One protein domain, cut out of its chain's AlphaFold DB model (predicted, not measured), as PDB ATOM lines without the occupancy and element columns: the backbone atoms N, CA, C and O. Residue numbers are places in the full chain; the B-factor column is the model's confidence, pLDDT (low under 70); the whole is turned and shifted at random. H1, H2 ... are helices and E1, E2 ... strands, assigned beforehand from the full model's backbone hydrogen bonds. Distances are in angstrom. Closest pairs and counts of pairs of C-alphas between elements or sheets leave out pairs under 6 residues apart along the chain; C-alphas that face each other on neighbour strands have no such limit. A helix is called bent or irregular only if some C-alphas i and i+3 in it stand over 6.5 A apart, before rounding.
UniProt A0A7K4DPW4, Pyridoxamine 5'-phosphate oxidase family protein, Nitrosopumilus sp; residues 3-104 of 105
ATOM      1  N   ALA A   3     278.036 170.295 357.210       95.50
ATOM      2  CA  ALA A   3     277.148 169.340 356.553       95.50
ATOM      3  C   ALA A   3     277.138 169.520 355.034       95.50
ATOM      4  O   ALA A   3     277.266 170.641 354.535       95.50
ATOM      5  N   PHE A   4     276.936 168.424 354.304       96.69
ATOM      6  CA  PHE A   4     276.644 168.464 352.874       96.69
ATOM      7  C   PHE A   4     275.517 167.496 352.501       96.69
ATOM      8  O   PHE A   4     275.350 166.435 353.106       96.69
ATOM      9  N   ALA A   5     274.737 167.874 351.488       97.06
ATOM     10  CA  ALA A   5     273.663 167.057 350.942       97.06
ATOM     11  C   ALA A   5     274.199 166.105 349.864       97.06
ATOM     12  O   ALA A   5     274.813 166.548 348.891       97.06
ATOM     13  N   ASP A   6     273.918 164.810 349.995       97.06
ATOM     14  CA  ASP A   6     274.164 163.846 348.927       97.06
ATOM     15  C   ASP A   6     273.047 163.920 347.886       97.06
ATOM     16  O   ASP A   6     271.958 163.369 348.051       97.06
ATOM     17  N   ILE A   7     273.329 164.654 346.811       96.31
ATOM     18  CA  ILE A   7     272.439 164.766 345.654       96.31
ATOM     19  C   ILE A   7     272.804 163.705 344.609       96.31
ATOM     20  O   ILE A   7     271.919 163.046 344.066       96.31
ATOM     21  N   ARG A   8     274.102 163.561 344.294       96.00
ATOM     22  CA  ARG A   8     274.632 162.694 343.224       96.00
ATOM     23  C   ARG A   8     276.082 162.248 343.479       96.00
ATOM     24  O   ARG A   8     276.899 162.293 342.563       96.00
ATOM     25  N   SER A   9     276.411 161.812 344.696       94.25
ATOM     26  CA  SER A   9     277.788 161.434 345.055       94.25
ATOM     27  C   SER A   9     277.892 159.989 345.576       94.25
ATOM     28  O   SER A   9     278.363 159.777 346.697       94.25
ATOM     29  N   PRO A  10     277.486 158.970 344.784       95.44
ATOM     30  CA  PRO A  10     277.436 157.580 345.243       95.44
ATOM     31  C   PRO A  10     278.802 157.056 345.704       95.44
ATOM     32  O   PRO A  10     278.878 156.362 346.715       95.44
ATOM     33  N   ASP A  11     279.882 157.439 345.021       97.81
ATOM     34  CA  ASP A  11     281.237 157.013 345.380       97.81
ATOM     35  C   ASP A  11     281.689 157.623 346.709       97.81
ATOM     36  O   ASP A  11     282.246 156.920 347.551       97.81
ATOM     37  N   THR A  12     281.379 158.901 346.958       97.06
ATOM     38  CA  THR A  12     281.647 159.540 348.254       97.06
ATOM     39  C   THR A  12     280.915 158.815 349.372       97.06
ATOM     40  O   THR A  12     281.522 158.486 350.386       97.06
ATOM     41  N   ILE A  13     279.629 158.510 349.191       97.88
ATOM     42  CA  ILE A  13     278.847 157.793 350.202       97.88
ATOM     43  C   ILE A  13     279.380 156.378 350.432       97.88
ATOM     44  O   ILE A  13     279.486 155.948 351.580       97.88
ATOM     45  N   ASN A  14     279.754 155.654 349.375       97.88
ATOM     46  CA  ASN A  14     280.354 154.327 349.507       97.88
ATOM     47  C   ASN A  14     281.695 154.378 350.248       97.88
ATOM     48  O   ASN A  14     281.937 153.549 351.124       97.88
ATOM     49  N   ASN A  15     282.531 155.379 349.968       98.19
ATOM     50  CA  ASN A  15     283.774 155.594 350.704       98.19
ATOM     51  C   ASN A  15     283.499 155.882 352.184       98.19
ATOM     52  O   ASN A  15     284.114 155.252 353.039       98.19
ATOM     53  N   LEU A  16     282.527 156.749 352.491       98.00
ATOM     54  CA  LEU A  16     282.175 157.113 353.867       98.00
ATOM     55  C   LEU A  16     281.572 155.962 354.680       98.00
ATOM     56  O   LEU A  16     281.765 155.903 355.891       98.00
ATOM     57  N   LYS A  17     280.878 155.022 354.029       97.38
ATOM     58  CA  LYS A  17     280.407 153.784 354.673       97.38
ATOM     59  C   LYS A  17     281.559 152.876 355.106       97.38
ATOM     60  O   LYS A  17     281.423 152.171 356.099       97.38
ATOM     61  N   ASN A  18     282.668 152.887 354.366       98.06
ATOM     62  CA  ASN A  18     283.856 152.087 354.673       98.06
ATOM     63  C   ASN A  18     284.822 152.815 355.618       98.06
ATOM     64  O   ASN A  18     285.518 152.175 356.402       98.06
ATOM     65  N   ASN A  19     284.887 154.144 355.533       98.00
ATOM     66  CA  ASN A  19     285.764 154.987 356.331       98.00
ATOM     67  C   ASN A  19     285.110 156.354 356.568       98.00
ATOM     68  O   ASN A  19     284.985 157.151 355.642       98.00
ATOM     69  N   SER A  20     284.742 156.646 357.814       98.00
ATOM     70  CA  SER A  20     284.089 157.904 358.190       98.00
ATOM     71  C   SER A  20     285.022 159.118 358.160       98.00
ATOM     72  O   SER A  20     284.533 160.244 358.221       98.00
ATOM     73  N   ASN A  21     286.341 158.935 358.067       98.31
ATOM     74  CA  ASN A  21     287.278 160.054 358.022       98.31
ATOM     75  C   ASN A  21     287.082 160.878 356.746       98.31
ATOM     76  O   ASN A  21     287.110 160.346 355.635       98.31
ATOM     77  N   VAL A  22     286.931 162.191 356.905       97.88
ATOM     78  CA  VAL A  22     286.704 163.115 355.794       97.88
ATOM     79  C   VAL A  22     287.528 164.387 355.943       97.88
ATOM     80  O   VAL A  22     287.777 164.890 357.040       97.88
ATOM     81  N   GLU A  23     287.909 164.926 354.793       97.75
ATOM     82  CA  GLU A  23     288.557 166.217 354.650       97.75
ATOM     83  C   GLU A  23     287.717 167.108 353.723       97.75
ATOM     84  O   GLU A  23     287.386 166.716 352.605       97.75
ATOM     85  N   ILE A  24     287.362 168.310 354.181       97.81
ATOM     86  CA  ILE A  24     286.651 169.321 353.387       97.81
ATOM     87  C   ILE A  24     287.602 170.489 353.149       97.81
ATOM     88  O   ILE A  24     288.076 171.114 354.093       97.81
ATOM     89  N   ASN A  25     287.860 170.803 351.880       96.88
ATOM     90  CA  ASN A  25     288.691 171.933 351.477       96.88
ATOM     91  C   ASN A  25     287.815 173.070 350.948       96.88
ATOM     92  O   ASN A  25     287.051 172.877 350.002       96.88
ATOM     93  N   VAL A  26     287.961 174.264 351.521       96.62
ATOM     94  CA  VAL A  26     287.294 175.487 351.054       96.62
ATOM     95  C   VAL A  26     288.365 176.482 350.639       96.62
ATOM     96  O   VAL A  26     289.068 177.028 351.488       96.62
ATOM     97  N   ILE A  27     288.508 176.700 349.332       95.12
ATOM     98  CA  ILE A  27     289.589 177.499 348.740       95.12
ATOM     99  C   ILE A  27     289.022 178.735 348.039       95.12
ATOM    100  O   ILE A  27     288.100 178.625 347.233       95.12
ATOM    101  N   ASP A  28     289.624 179.899 348.287       93.38
ATOM    102  CA  ASP A  28     289.519 181.071 347.416       93.38
ATOM    103  C   ASP A  28     290.561 180.927 346.289       93.38
ATOM    104  O   ASP A  28     291.768 181.048 346.543       93.38
ATOM    105  N   PRO A  29     290.144 180.673 345.034       89.25
ATOM    106  CA  PRO A  29     291.079 180.472 343.931       89.25
ATOM    107  C   PRO A  29     291.839 181.749 343.537       89.25
ATOM    108  O   PRO A  29     292.974 181.656 343.064       89.25
ATOM    109  N   LEU A  30     291.264 182.939 343.756       88.88
ATOM    110  CA  LEU A  30     291.895 184.220 343.417       88.88
ATOM    111  C   LEU A  30     293.032 184.545 344.377       88.88
ATOM    112  O   LEU A  30     294.076 185.053 343.964       88.88
ATOM    113  N   LEU A  31     292.815 184.254 345.657       91.31
ATOM    114  CA  LEU A  31     293.831 184.385 346.694       91.31
ATOM    115  C   LEU A  31     294.753 183.165 346.753       91.31
ATOM    116  O   LEU A  31     295.853 183.263 347.277       91.31
ATOM    117  N   ARG A  32     294.352 182.026 346.179       92.31
ATOM    118  CA  ARG A  32     295.050 180.740 346.320       92.31
ATOM    119  C   ARG A  32     295.320 180.401 347.788       92.31
ATOM    120  O   ARG A  32     296.420 179.968 348.143       92.31
ATOM    121  N   LYS A  33     294.318 180.638 348.627       95.19
ATOM    122  CA  LYS A  33     294.338 180.318 350.051       95.19
ATOM    123  C   LYS A  33     292.981 179.791 350.485       95.19
ATOM    124  O   LYS A  33     291.987 180.014 349.796       95.19
ATOM    125  N   GLY A  34     292.925 179.128 351.621       96.75
ATOM    126  CA  GLY A  34     291.688 178.577 352.137       96.75
ATOM    127  C   GLY A  34     291.885 177.840 353.443       96.75
ATOM    128  O   GLY A  34     292.877 178.046 354.139       96.75
ATOM    129  N   TYR A  35     290.935 176.967 353.743       97.81
ATOM    130  CA  TYR A  35     290.940 176.150 354.945       97.81
ATOM    131  C   TYR A  35     290.677 174.690 354.598       97.81
ATOM    132  O   TYR A  35     289.830 174.379 353.753       97.81
ATOM    133  N   LEU A  36     291.398 173.814 355.286       98.12
ATOM    134  CA  LEU A  36     291.195 172.376 355.305       98.12
ATOM    135  C   LEU A  36     290.576 172.003 356.649       98.12
ATOM    136  O   LEU A  36     291.151 172.264 357.705       98.12
ATOM    137  N   PHE A  37     289.406 171.379 356.599       98.38
ATOM    138  CA  PHE A  37     288.696 170.870 357.762       98.38
ATOM    139  C   PHE A  37     288.786 169.347 357.764       98.38
ATOM    140  O   PHE A  37     288.375 168.717 356.792       98.38
ATOM    141  N   LYS A  38     289.287 168.755 358.849       98.44
ATOM    142  CA  LYS A  38     289.325 167.301 359.044       98.44
ATOM    143  C   LYS A  38     288.316 166.893 360.104       98.44
ATOM    144  O   LYS A  38     288.132 167.611 361.089       98.44
ATOM    145  N   GLY A  39     287.680 165.746 359.919       98.12
ATOM    146  CA  GLY A  39     286.690 165.256 360.864       98.12
ATOM    147  C   GLY A  39     286.154 163.878 360.526       98.12
ATOM    148  O   GLY A  39     286.626 163.215 359.603       98.12
ATOM    149  N   GLU A  40     285.131 163.481 361.272       98.31
ATOM    150  CA  GLU A  40     284.401 162.236 361.050       98.31
ATOM    151  C   GLU A  40     282.994 162.528 360.532       98.31
ATOM    152  O   GLU A  40     282.267 163.370 361.064       98.31
ATOM    153  N   ALA A  41     282.618 161.817 359.477       98.06
ATOM    154  CA  ALA A  41     281.333 161.914 358.819       98.06
ATOM    155  C   ALA A  41     280.313 160.927 359.403       98.06
ATOM    156  O   ALA A  41     280.608 159.760 359.658       98.06
ATOM    157  N   LYS A  42     279.068 161.388 359.518       97.00
ATOM    158  CA  LYS A  42     277.886 160.599 359.864       97.00
ATOM    159  C   LYS A  42     276.852 160.772 358.761       97.00
ATOM    160  O   LYS A  42     276.417 161.889 358.485       97.00
ATOM    161  N   ILE A  43     276.466 159.667 358.130       97.38
ATOM    162  CA  ILE A  43     275.433 159.652 357.091       97.38
ATOM    163  C   ILE A  43     274.068 159.571 357.780       97.38
ATOM    164  O   ILE A  43     273.795 158.622 358.511       97.38
ATOM    165  N   ILE A  44     273.215 160.561 357.540       96.38
ATOM    166  CA  ILE A  44     271.870 160.675 358.103       96.38
ATOM    167  C   ILE A  44     270.848 160.465 356.980       96.38
ATOM    168  O   ILE A  44     270.901 161.152 355.959       96.38
ATOM    169  N   VAL A  45     269.921 159.522 357.177       90.56
ATOM    170  CA  VAL A  45     268.893 159.154 356.185       90.56
ATOM    171  C   VAL A  45     267.485 159.382 356.745       90.56
ATOM    172  O   VAL A  45     266.750 160.189 356.196       90.56
ATOM    173  N   ASP A  46     267.153 158.778 357.893       83.44
ATOM    174  CA  ASP A  46     265.790 158.794 358.452       83.44
ATOM    175  C   ASP A  46     265.782 159.185 359.941       83.44
ATOM    176  O   ASP A  46     265.528 158.370 360.827       83.44
ATOM    177  N   ALA A  47     266.101 160.447 360.243       83.31
ATOM    178  CA  ALA A  47     266.110 160.978 361.611       83.31
ATOM    179  C   ALA A  47     265.417 162.346 361.698       83.31
ATOM    180  O   ALA A  47     265.316 163.061 360.702       83.31
ATOM    181  N   SER A  48     265.010 162.770 362.899       92.12
ATOM    182  CA  SER A  48     264.504 164.137 363.128       92.12
ATOM    183  C   SER A  48     265.493 165.199 362.632       92.12
ATOM    184  O   SER A  48     265.103 166.156 361.967       92.12
ATOM    185  N   LEU A  49     266.786 164.956 362.860       91.69
ATOM    186  CA  LEU A  49     267.878 165.798 362.382       91.69
ATOM    187  C   LEU A  49     267.942 165.882 360.846       91.69
ATOM    188  O   LEU A  49     268.258 166.937 360.304       91.69
ATOM    189  N   TYR A  50     267.615 164.801 360.128       94.62
ATOM    190  CA  TYR A  50     267.535 164.842 358.665       94.62
ATOM    191  C   TYR A  50     266.449 165.816 358.209       94.62
ATOM    192  O   TYR A  50     266.709 166.654 357.351       94.62
ATOM    193  N   ALA A  51     265.255 165.741 358.803       94.69
ATOM    194  CA  ALA A  51     264.143 166.615 358.444       94.69
ATOM    195  C   ALA A  51     264.460 168.096 358.716       94.69
ATOM    196  O   ALA A  51     264.156 168.948 357.881       94.69
ATOM    197  N   GLU A  52     265.116 168.392 359.842       94.62
ATOM    198  CA  GLU A  52     265.563 169.743 360.198       94.62
ATOM    199  C   GLU A  52     266.542 170.314 359.160       94.62
ATOM    200  O   GLU A  52     266.312 171.389 358.597       94.62
ATOM    201  N   ILE A  53     267.609 169.575 358.841       95.38
ATOM    202  CA  ILE A  53     268.628 170.041 357.890       95.38
ATOM    203  C   ILE A  53     268.062 170.076 356.460       95.38
ATOM    204  O   ILE A  53     268.355 170.993 355.688       95.38
ATOM    205  N   LEU A  54     267.201 169.122 356.092       96.25
ATOM    206  CA  LEU A  54     266.499 169.133 354.811       96.25
ATOM    207  C   LEU A  54     265.642 170.396 354.670       96.25
ATOM    208  O   LEU A  54     265.694 171.040 353.620       96.25
ATOM    209  N   ALA A  55     264.889 170.779 355.706       96.19
ATOM    210  CA  ALA A  55     264.077 171.994 355.692       96.19
ATOM    211  C   ALA A  55     264.934 173.247 355.458       96.19
ATOM    212  O   ALA A  55     264.553 174.105 354.658       96.19
ATOM    213  N   TYR A  56     266.121 173.316 356.069       96.12
ATOM    214  CA  TYR A  56     267.090 174.379 355.793       96.12
ATOM    215  C   TYR A  56     267.543 174.392 354.325       96.12
ATOM    216  O   TYR A  56     267.479 175.429 353.670       96.12
ATOM    217  N   TYR A  57     267.927 173.245 353.749       96.94
ATOM    218  CA  TYR A  57     268.296 173.196 352.328       96.94
ATOM    219  C   TYR A  57     267.149 173.639 351.408       96.94
ATOM    220  O   TYR A  57     267.381 174.327 350.411       96.94
ATOM    221  N   ARG A  58     265.899 173.287 351.739       97.25
ATOM    222  CA  ARG A  58     264.725 173.746 350.983       97.25
ATOM    223  C   ARG A  58     264.499 175.251 351.120       97.25
ATOM    224  O   ARG A  58     264.182 175.883 350.113       97.25
ATOM    225  N   SER A  59     264.694 175.833 352.306       97.88
ATOM    226  CA  SER A  59     264.487 177.272 352.527       97.88
ATOM    227  C   SER A  59     265.480 178.140 351.748       97.88
ATOM    228  O   SER A  59     265.108 179.213 351.279       97.88
ATOM    229  N   ILE A  60     266.701 177.644 351.512       96.94
ATOM    230  CA  ILE A  60     267.706 178.309 350.663       96.94
ATOM    231  C   ILE A  60     267.576 177.963 349.168       96.94
ATOM    232  O   ILE A  60     268.419 178.351 348.361       96.94
ATOM    233  N   GLY A  61     266.519 177.240 348.777       97.44
ATOM    234  CA  GLY A  61     266.150 177.023 347.379       97.44
ATOM    235  C   GLY A  61     266.700 175.752 346.727       97.44
ATOM    236  O   GLY A  61     266.562 175.599 345.511       97.44
ATOM    237  N   VAL A  62     267.279 174.809 347.482       97.44
ATOM    238  CA  VAL A  62     267.675 173.510 346.916       97.44
ATOM    239  C   VAL A  62     266.418 172.739 346.509       97.44
ATOM    240  O   VAL A  62     265.567 172.437 347.343       97.44
ATOM    241  N   LYS A  63     266.301 172.383 345.224       96.38
ATOM    242  CA  LYS A  63     265.149 171.641 344.662       96.38
ATOM    243  C   LYS A  63     265.453 170.183 344.335       96.38
ATOM    244  O   LYS A  63     264.538 169.370 344.280       96.38
ATOM    245  N   SER A  64     266.725 169.838 344.156       96.88
ATOM    246  CA  SER A  64     267.142 168.477 343.821       96.88
ATOM    247  C   SER A  64     266.733 167.473 344.908       96.88
ATOM    248  O   SER A  64     266.662 167.847 346.087       96.88
ATOM    249  N   PRO A  65     266.472 166.206 344.554       95.00
ATOM    250  CA  PRO A  65     266.379 165.132 345.536       95.00
ATOM    251  C   PRO A  65     267.669 165.050 346.358       95.00
ATOM    252  O   PRO A  65     268.759 165.217 345.814       95.00
ATOM    253  N   ILE A  66     267.526 164.831 347.663       96.38
ATOM    254  CA  ILE A  66     268.636 164.612 348.593       96.38
ATOM    255  C   ILE A  66     268.443 163.195 349.119       96.38
ATOM    256  O   ILE A  66     267.395 162.907 349.691       96.38
ATOM    257  N   SER A  67     269.402 162.311 348.852       95.19
ATOM    258  CA  SER A  67     269.326 160.891 349.223       95.19
ATOM    259  C   SER A  67     269.751 160.662 350.671       95.19
ATOM    260  O   SER A  67     269.249 159.768 351.342       95.19
ATOM    261  N   SER A  68     270.701 161.466 351.143       96.75
ATOM    262  CA  SER A  68     271.164 161.488 352.527       96.75
ATOM    263  C   SER A  68     271.809 162.837 352.844       96.75
ATOM    264  O   SER A  68     272.145 163.616 351.947       96.75
ATOM    265  N   ILE A  69     271.978 163.129 354.128       97.31
ATOM    266  CA  ILE A  69     272.728 164.291 354.608       97.31
ATOM    267  C   ILE A  69     273.940 163.773 355.358       97.31
ATOM    268  O   ILE A  69     273.812 162.933 356.245       97.31
ATOM    269  N   VAL A  70     275.119 164.281 355.024       97.75
ATOM    270  CA  VAL A  70     276.349 163.931 355.725       97.75
ATOM    271  C   VAL A  70     276.687 165.052 356.692       97.75
ATOM    272  O   VAL A  70     276.966 166.170 356.263       97.75
ATOM    273  N   LEU A  71     276.662 164.751 357.988       97.06
ATOM    274  CA  LEU A  71     277.141 165.642 359.042       97.06
ATOM    275  C   LEU A  71     278.603 165.315 359.338       97.06
ATOM    276  O   LEU A  71     278.960 164.148 359.436       97.06
ATOM    277  N   VAL A  72     279.435 166.333 359.508       98.00
ATOM    278  CA  VAL A  72     280.859 166.182 359.801       98.00
ATOM    279  C   VAL A  72     281.196 166.873 361.111       98.00
ATOM    280  O   VAL A  72     281.096 168.102 361.234       98.00
ATOM    281  N   ASP A  73     281.632 166.075 362.079       97.94
ATOM    282  CA  ASP A  73     282.166 166.561 363.343       97.94
ATOM    283  C   ASP A  73     283.656 166.864 363.160       97.94
ATOM    284  O   ASP A  73     284.471 165.978 362.906       97.94
ATOM    285  N   ILE A  74     283.992 168.155 363.211       98.31
ATOM    286  CA  ILE A  74     285.318 168.670 362.865       98.31
ATOM    287  C   ILE A  74     286.260 168.515 364.055       98.31
ATOM    288  O   ILE A  74     286.001 169.062 365.125       98.31
ATOM    289  N   SER A  75     287.366 167.806 363.842       98.00
ATOM    290  CA  SER A  75     288.419 167.580 364.837       98.00
ATOM    291  C   SER A  75     289.621 168.502 364.642       98.00
ATOM    292  O   SER A  75     290.312 168.826 365.608       98.00
ATOM    293  N   HIS A  76     289.875 168.952 363.410       98.19
ATOM    294  CA  HIS A  76     291.002 169.825 363.098       98.19
ATOM    295  C   HIS A  76     290.680 170.802 361.965       98.19
ATOM    296  O   HIS A  76     289.973 170.460 361.015       98.19
ATOM    297  N   VAL A  77     291.246 172.007 362.049       98.19
ATOM    298  CA  VAL A  77     291.179 173.032 361.003       98.19
ATOM    299  C   VAL A  77     292.577 173.589 360.778       98.19
ATOM    300  O   VAL A  77     293.241 173.980 361.737       98.19
ATOM    301  N   SER A  78     293.005 173.652 359.522       98.00
ATOM    302  CA  SER A  78     294.288 174.236 359.130       98.00
ATOM    303  C   SER A  78     294.120 175.200 357.962       98.00
ATOM    304  O   SER A  78     293.333 174.947 357.047       98.00
ATOM    305  N   GLU A  79     294.888 176.285 357.963       97.00
ATOM    306  CA  GLU A  79     295.027 177.139 356.785       97.00
ATOM    307  C   GLU A  79     295.748 176.386 355.662       97.00
ATOM    308  O   GLU A  79     296.661 175.595 355.897       97.00
ATOM    309  N   VAL A  80     295.332 176.642 354.425       95.44
ATOM    310  CA  VAL A  80     295.989 176.147 353.215       95.44
ATOM    311  C   VAL A  80     296.385 177.351 352.383       95.44
ATOM    312  O   VAL A  80     295.533 178.153 352.005       95.44
ATOM    313  N   THR A  81     297.668 177.478 352.071       95.00
ATOM    314  CA  THR A  81     298.219 178.575 351.273       95.00
ATOM    315  C   THR A  81     299.002 178.030 350.085       95.00
ATOM    316  O   THR A  81     299.534 176.922 350.085       95.00
ATOM    317  N   SER A  82     299.038 178.808 349.008       93.25
ATOM    318  CA  SER A  82     299.864 178.506 347.844       93.25
ATOM    319  C   SER A  82     301.363 178.662 348.152       93.25
ATOM    320  O   SER A  82     301.726 179.667 348.758       93.25
ATOM    321  N   PRO A  83     302.253 177.828 347.573       93.25
ATOM    322  CA  PRO A  83     303.711 177.980 347.721       93.25
ATOM    323  C   PRO A  83     304.265 179.355 347.310       93.25
ATOM    324  O   PRO A  83     305.370 179.740 347.667       93.25
ATOM    325  N   LEU A  84     303.498 180.129 346.534       92.25
ATOM    326  CA  LEU A  84     303.832 181.520 346.208       92.25
ATOM    327  C   LEU A  84     303.995 182.408 347.451       92.25
ATOM    328  O   LEU A  84     304.799 183.337 347.410       92.25
ATOM    329  N   TYR A  85     303.249 182.136 348.522       92.69
ATOM    330  CA  TYR A  85     303.383 182.865 349.779       92.69
ATOM    331  C   TYR A  85     304.740 182.590 350.435       92.69
ATOM    332  O   TYR A  85     305.396 183.531 350.873       92.69
ATOM    333  N   ASP A  86     305.225 181.346 350.377       92.69
ATOM    334  CA  ASP A  86     306.564 180.972 350.858       92.69
ATOM    335  C   ASP A  86     307.679 181.641 350.036       92.69
ATOM    336  O   ASP A  86     308.763 181.926 350.536       92.69
ATOM    337  N   MET A  87     307.395 181.961 348.769       92.75
ATOM    338  CA  MET A  87     308.275 182.742 347.891       92.75
ATOM    339  C   MET A  87     308.166 184.264 348.113       92.75
ATOM    340  O   MET A  87     308.658 185.041 347.291       92.75
ATOM    341  N   GLY A  88     307.482 184.710 349.172       92.62
ATOM    342  CA  GLY A  88     307.333 186.121 349.534       92.62
ATOM    343  C   GLY A  88     306.355 186.909 348.657       92.62
ATOM    344  O   GLY A  88     306.393 188.139 348.662       92.62
ATOM    345  N   LYS A  89     305.492 186.243 347.874       91.81
ATOM    346  CA  LYS A  89     304.510 186.938 347.031       91.81
ATOM    347  C   LYS A  89     303.361 187.498 347.853       91.81
ATOM    348  O   LYS A  89     302.701 186.782 348.601       91.81
ATOM    349  N   SER A  90     303.067 188.774 347.625       92.56
ATOM    350  CA  SER A  90     301.896 189.435 348.191       92.56
ATOM    351  C   SER A  90     300.598 188.959 347.528       92.56
ATOM    352  O   SER A  90     300.569 188.542 346.365       92.56
ATOM    353  N   GLU A  91     299.473 189.106 348.230       91.88
ATOM    354  CA  GLU A  91     298.149 188.817 347.661       91.88
ATOM    355  C   GLU A  91     297.860 189.627 346.392       91.88
ATOM    356  O   GLU A  91     297.205 189.140 345.468       91.88
ATOM    357  N   GLN A  92     298.351 190.868 346.328       90.38
ATOM    358  CA  GLN A  92     298.180 191.743 345.170       90.38
ATOM    359  C   GLN A  92     298.883 191.164 343.935       90.38
ATOM    360  O   GLN A  92     298.288 191.109 342.854       90.38
ATOM    361  N   GLU A  93     300.114 190.668 344.093       89.06
ATOM    362  CA  GLU A  93     300.851 189.993 343.021       89.06
ATOM    363  C   GLU A  93     300.159 188.699 342.574       89.06
ATOM    364  O   GLU A  93     300.038 188.447 341.369       89.06
ATOM    365  N   ILE A  94     299.667 187.899 343.527       89.88
ATOM    366  CA  ILE A  94     298.960 186.639 343.258       89.88
ATOM    367  C   ILE A  94     297.669 186.902 342.466       89.88
ATOM    368  O   ILE A  94     297.467 186.303 341.404       89.88
ATOM    369  N   LYS A  95     296.840 187.860 342.907       87.19
ATOM    370  CA  LYS A  95     295.606 188.257 342.204       87.19
ATOM    371  C   LYS A  95     295.890 188.805 340.806       87.19
ATOM    372  O   LYS A  95     295.164 188.496 339.863       87.19
ATOM    373  N   SER A  96     296.933 189.624 340.655       84.31
ATOM    374  CA  SER A  96     297.286 190.249 339.372       84.31
ATOM    375  C   SER A  96     297.659 189.213 338.307       84.31
ATOM    376  O   SER A  96     297.224 189.326 337.159       84.31
ATOM    377  N   LYS A  97     298.390 188.151 338.681       77.06
ATOM    378  CA  LYS A  97     298.683 187.033 337.767       77.06
ATOM    379  C   LYS A  97     297.415 186.318 337.298       77.06
ATOM    380  O   LYS A  97     297.274 186.093 336.099       77.06
ATOM    381  N   TRP A  98     296.494 186.004 338.210       74.75
ATOM    382  CA  TRP A  98     295.229 185.347 337.859       74.75
ATOM    383  C   TRP A  98     294.347 186.208 336.956       74.75
ATOM    384  O   TRP A  98     293.864 185.716 335.939       74.75
ATOM    385  N   LYS A  99     294.208 187.507 337.260       73.00
ATOM    386  CA  LYS A  99     293.483 188.450 336.393       73.00
ATOM    387  C   LYS A  99     294.053 188.469 334.973       73.00
ATOM    388  O   LYS A  99     293.294 188.429 334.016       73.00
ATOM    389  N   LYS A 100     295.383 188.481 334.827       71.50
ATOM    390  CA  LYS A 100     296.048 188.446 333.513       71.50
ATOM    391  C   LYS A 100     295.876 187.116 332.776       71.50
ATOM    392  O   LYS A 100     295.877 187.122 331.552       71.50
ATOM    393  N   HIS A 101     295.782 185.998 333.497       71.12
ATOM    394  CA  HIS A 101     295.561 184.680 332.902       71.12
ATOM    395  C   HIS A 101     294.134 184.546 332.352       71.12
ATOM    396  O   HIS A 101     293.975 184.181 331.195       71.12
ATOM    397  N   PHE A 102     293.114 184.930 333.131       64.94
ATOM    398  CA  PHE A 102     291.713 184.861 332.695       64.94
ATOM    399  C   PHE A 102     291.291 185.967 331.730       64.94
ATOM    400  O   PHE A 102     290.396 185.743 330.936       64.94
ATOM    401  N   ALA A 103     291.942 187.133 331.733       63.31
ATOM    402  CA  ALA A 103     291.706 188.148 330.700       63.31
ATOM    403  C   ALA A 103     292.235 187.740 329.308       63.31
ATOM    404  O   ALA A 103     292.024 188.465 328.340       63.31
ATOM    405  N   LYS A 104     292.982 186.631 329.219       57.41
ATOM    406  CA  LYS A 104     293.488 186.047 327.968       57.41
ATOM    407  C   LYS A 104     292.708 184.802 327.520       57.41
ATOM    408  O   LYS A 104     293.069 184.238 326.490       57.41
TER     409      LYS A 104
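This is residues 3 to 104 of the 105 residues of the protein "Pyridoxamine 5'-phosphate oxidase family protein" of Nitrosopumilus sp (UniProt A0A7K4DPW4). A long, curled and strongly twisted sheet makes the length of this domain, built on two bent strands, E3 and E4, that run side by side, with the short E1 beside one end of E4 and E2 beside the other half of E3. H2 packs across one face at the E1 end, H1 crosses the opposite face near the bend of E3, and H3 and H4 follow E4 past the far end, off the sheet. The printed part has 102 residues, with four named helices and four named strands in the order E1 H1 E2 E3 H2 E4 H3 H4; the sheet runs E1 E4 E3 E2, all antiparallel, and the class is mixed, helices and strands. The whole is loose, with a radius of gyration of the C-alphas of 18.0 A, and elongated, spanning 50 by 29 by 22 A.

E1, residues 3 to 6, is an edge strand, antiparallel to E4, residues 68 to 81, at 126 degrees; N 4 and O 70 are 3.0 A apart, within hydrogen-bond range. H1, residues 10 to 18, is on the sheet at a height of 7.7 A. It lies only just over E3, residues 33 to 44, with 3 of its C-alphas falling on that strand, and runs across it at 75 degrees on the local plane; their closest C-alphas, of Leu 16 and Ala 41, are 6.9 A apart. E2, residues 21 to 28, is the other edge strand and forms a hairpin with E3, at 144 degrees, with N 24 and O 37 2.8 A apart. E3 bends by 68 degrees at residue 40. E4 bends by 83 degrees at residue 75 and is antiparallel to E3 at 158 degrees, with N 42 and O 71 2.8 A apart. H2, residues 48 to 59, is on the opposite face from H1 at a height of 9.8 A, over E1 and E4, across E1 at 81 degrees on the local plane; the closest C-alphas of H2 and E4, of Tyr 50 and Ile 69, are 6.6 A apart. H3, residues 83 to 86, and H4, residues 91 to 102, are not on the sheet. They are close but not clearly touching, the closest C-alphas being those of Leu 84 and Ile 94, 7.7 A apart. In H1, H2 and H4 every O i to N i+4 pair is within hydrogen-bond range; H3 is too short for such a pair.

E1 begins at C-alpha 3, (277.148, 169.340, 356.553). From first to last C-alpha, E2 measures 23.6 A, E3 30.9 A, H2 16.9 A, E4 32.0 A and H4 16.8 A. E4 ends at C-alpha 81, (298.219, 178.575, 351.273), and H4 at C-alpha 102, (291.713, 184.861, 332.695).

The two C-alphas farthest apart, of Ser 48 and Lys 104, are 50.6 A apart. The printed part has no cut. H2 to E4 is a short link of 8 residues, the other links are tight, and no link is long. The mean pLDDT of the printed part is 93.2; residues 102 to 104 are under 70.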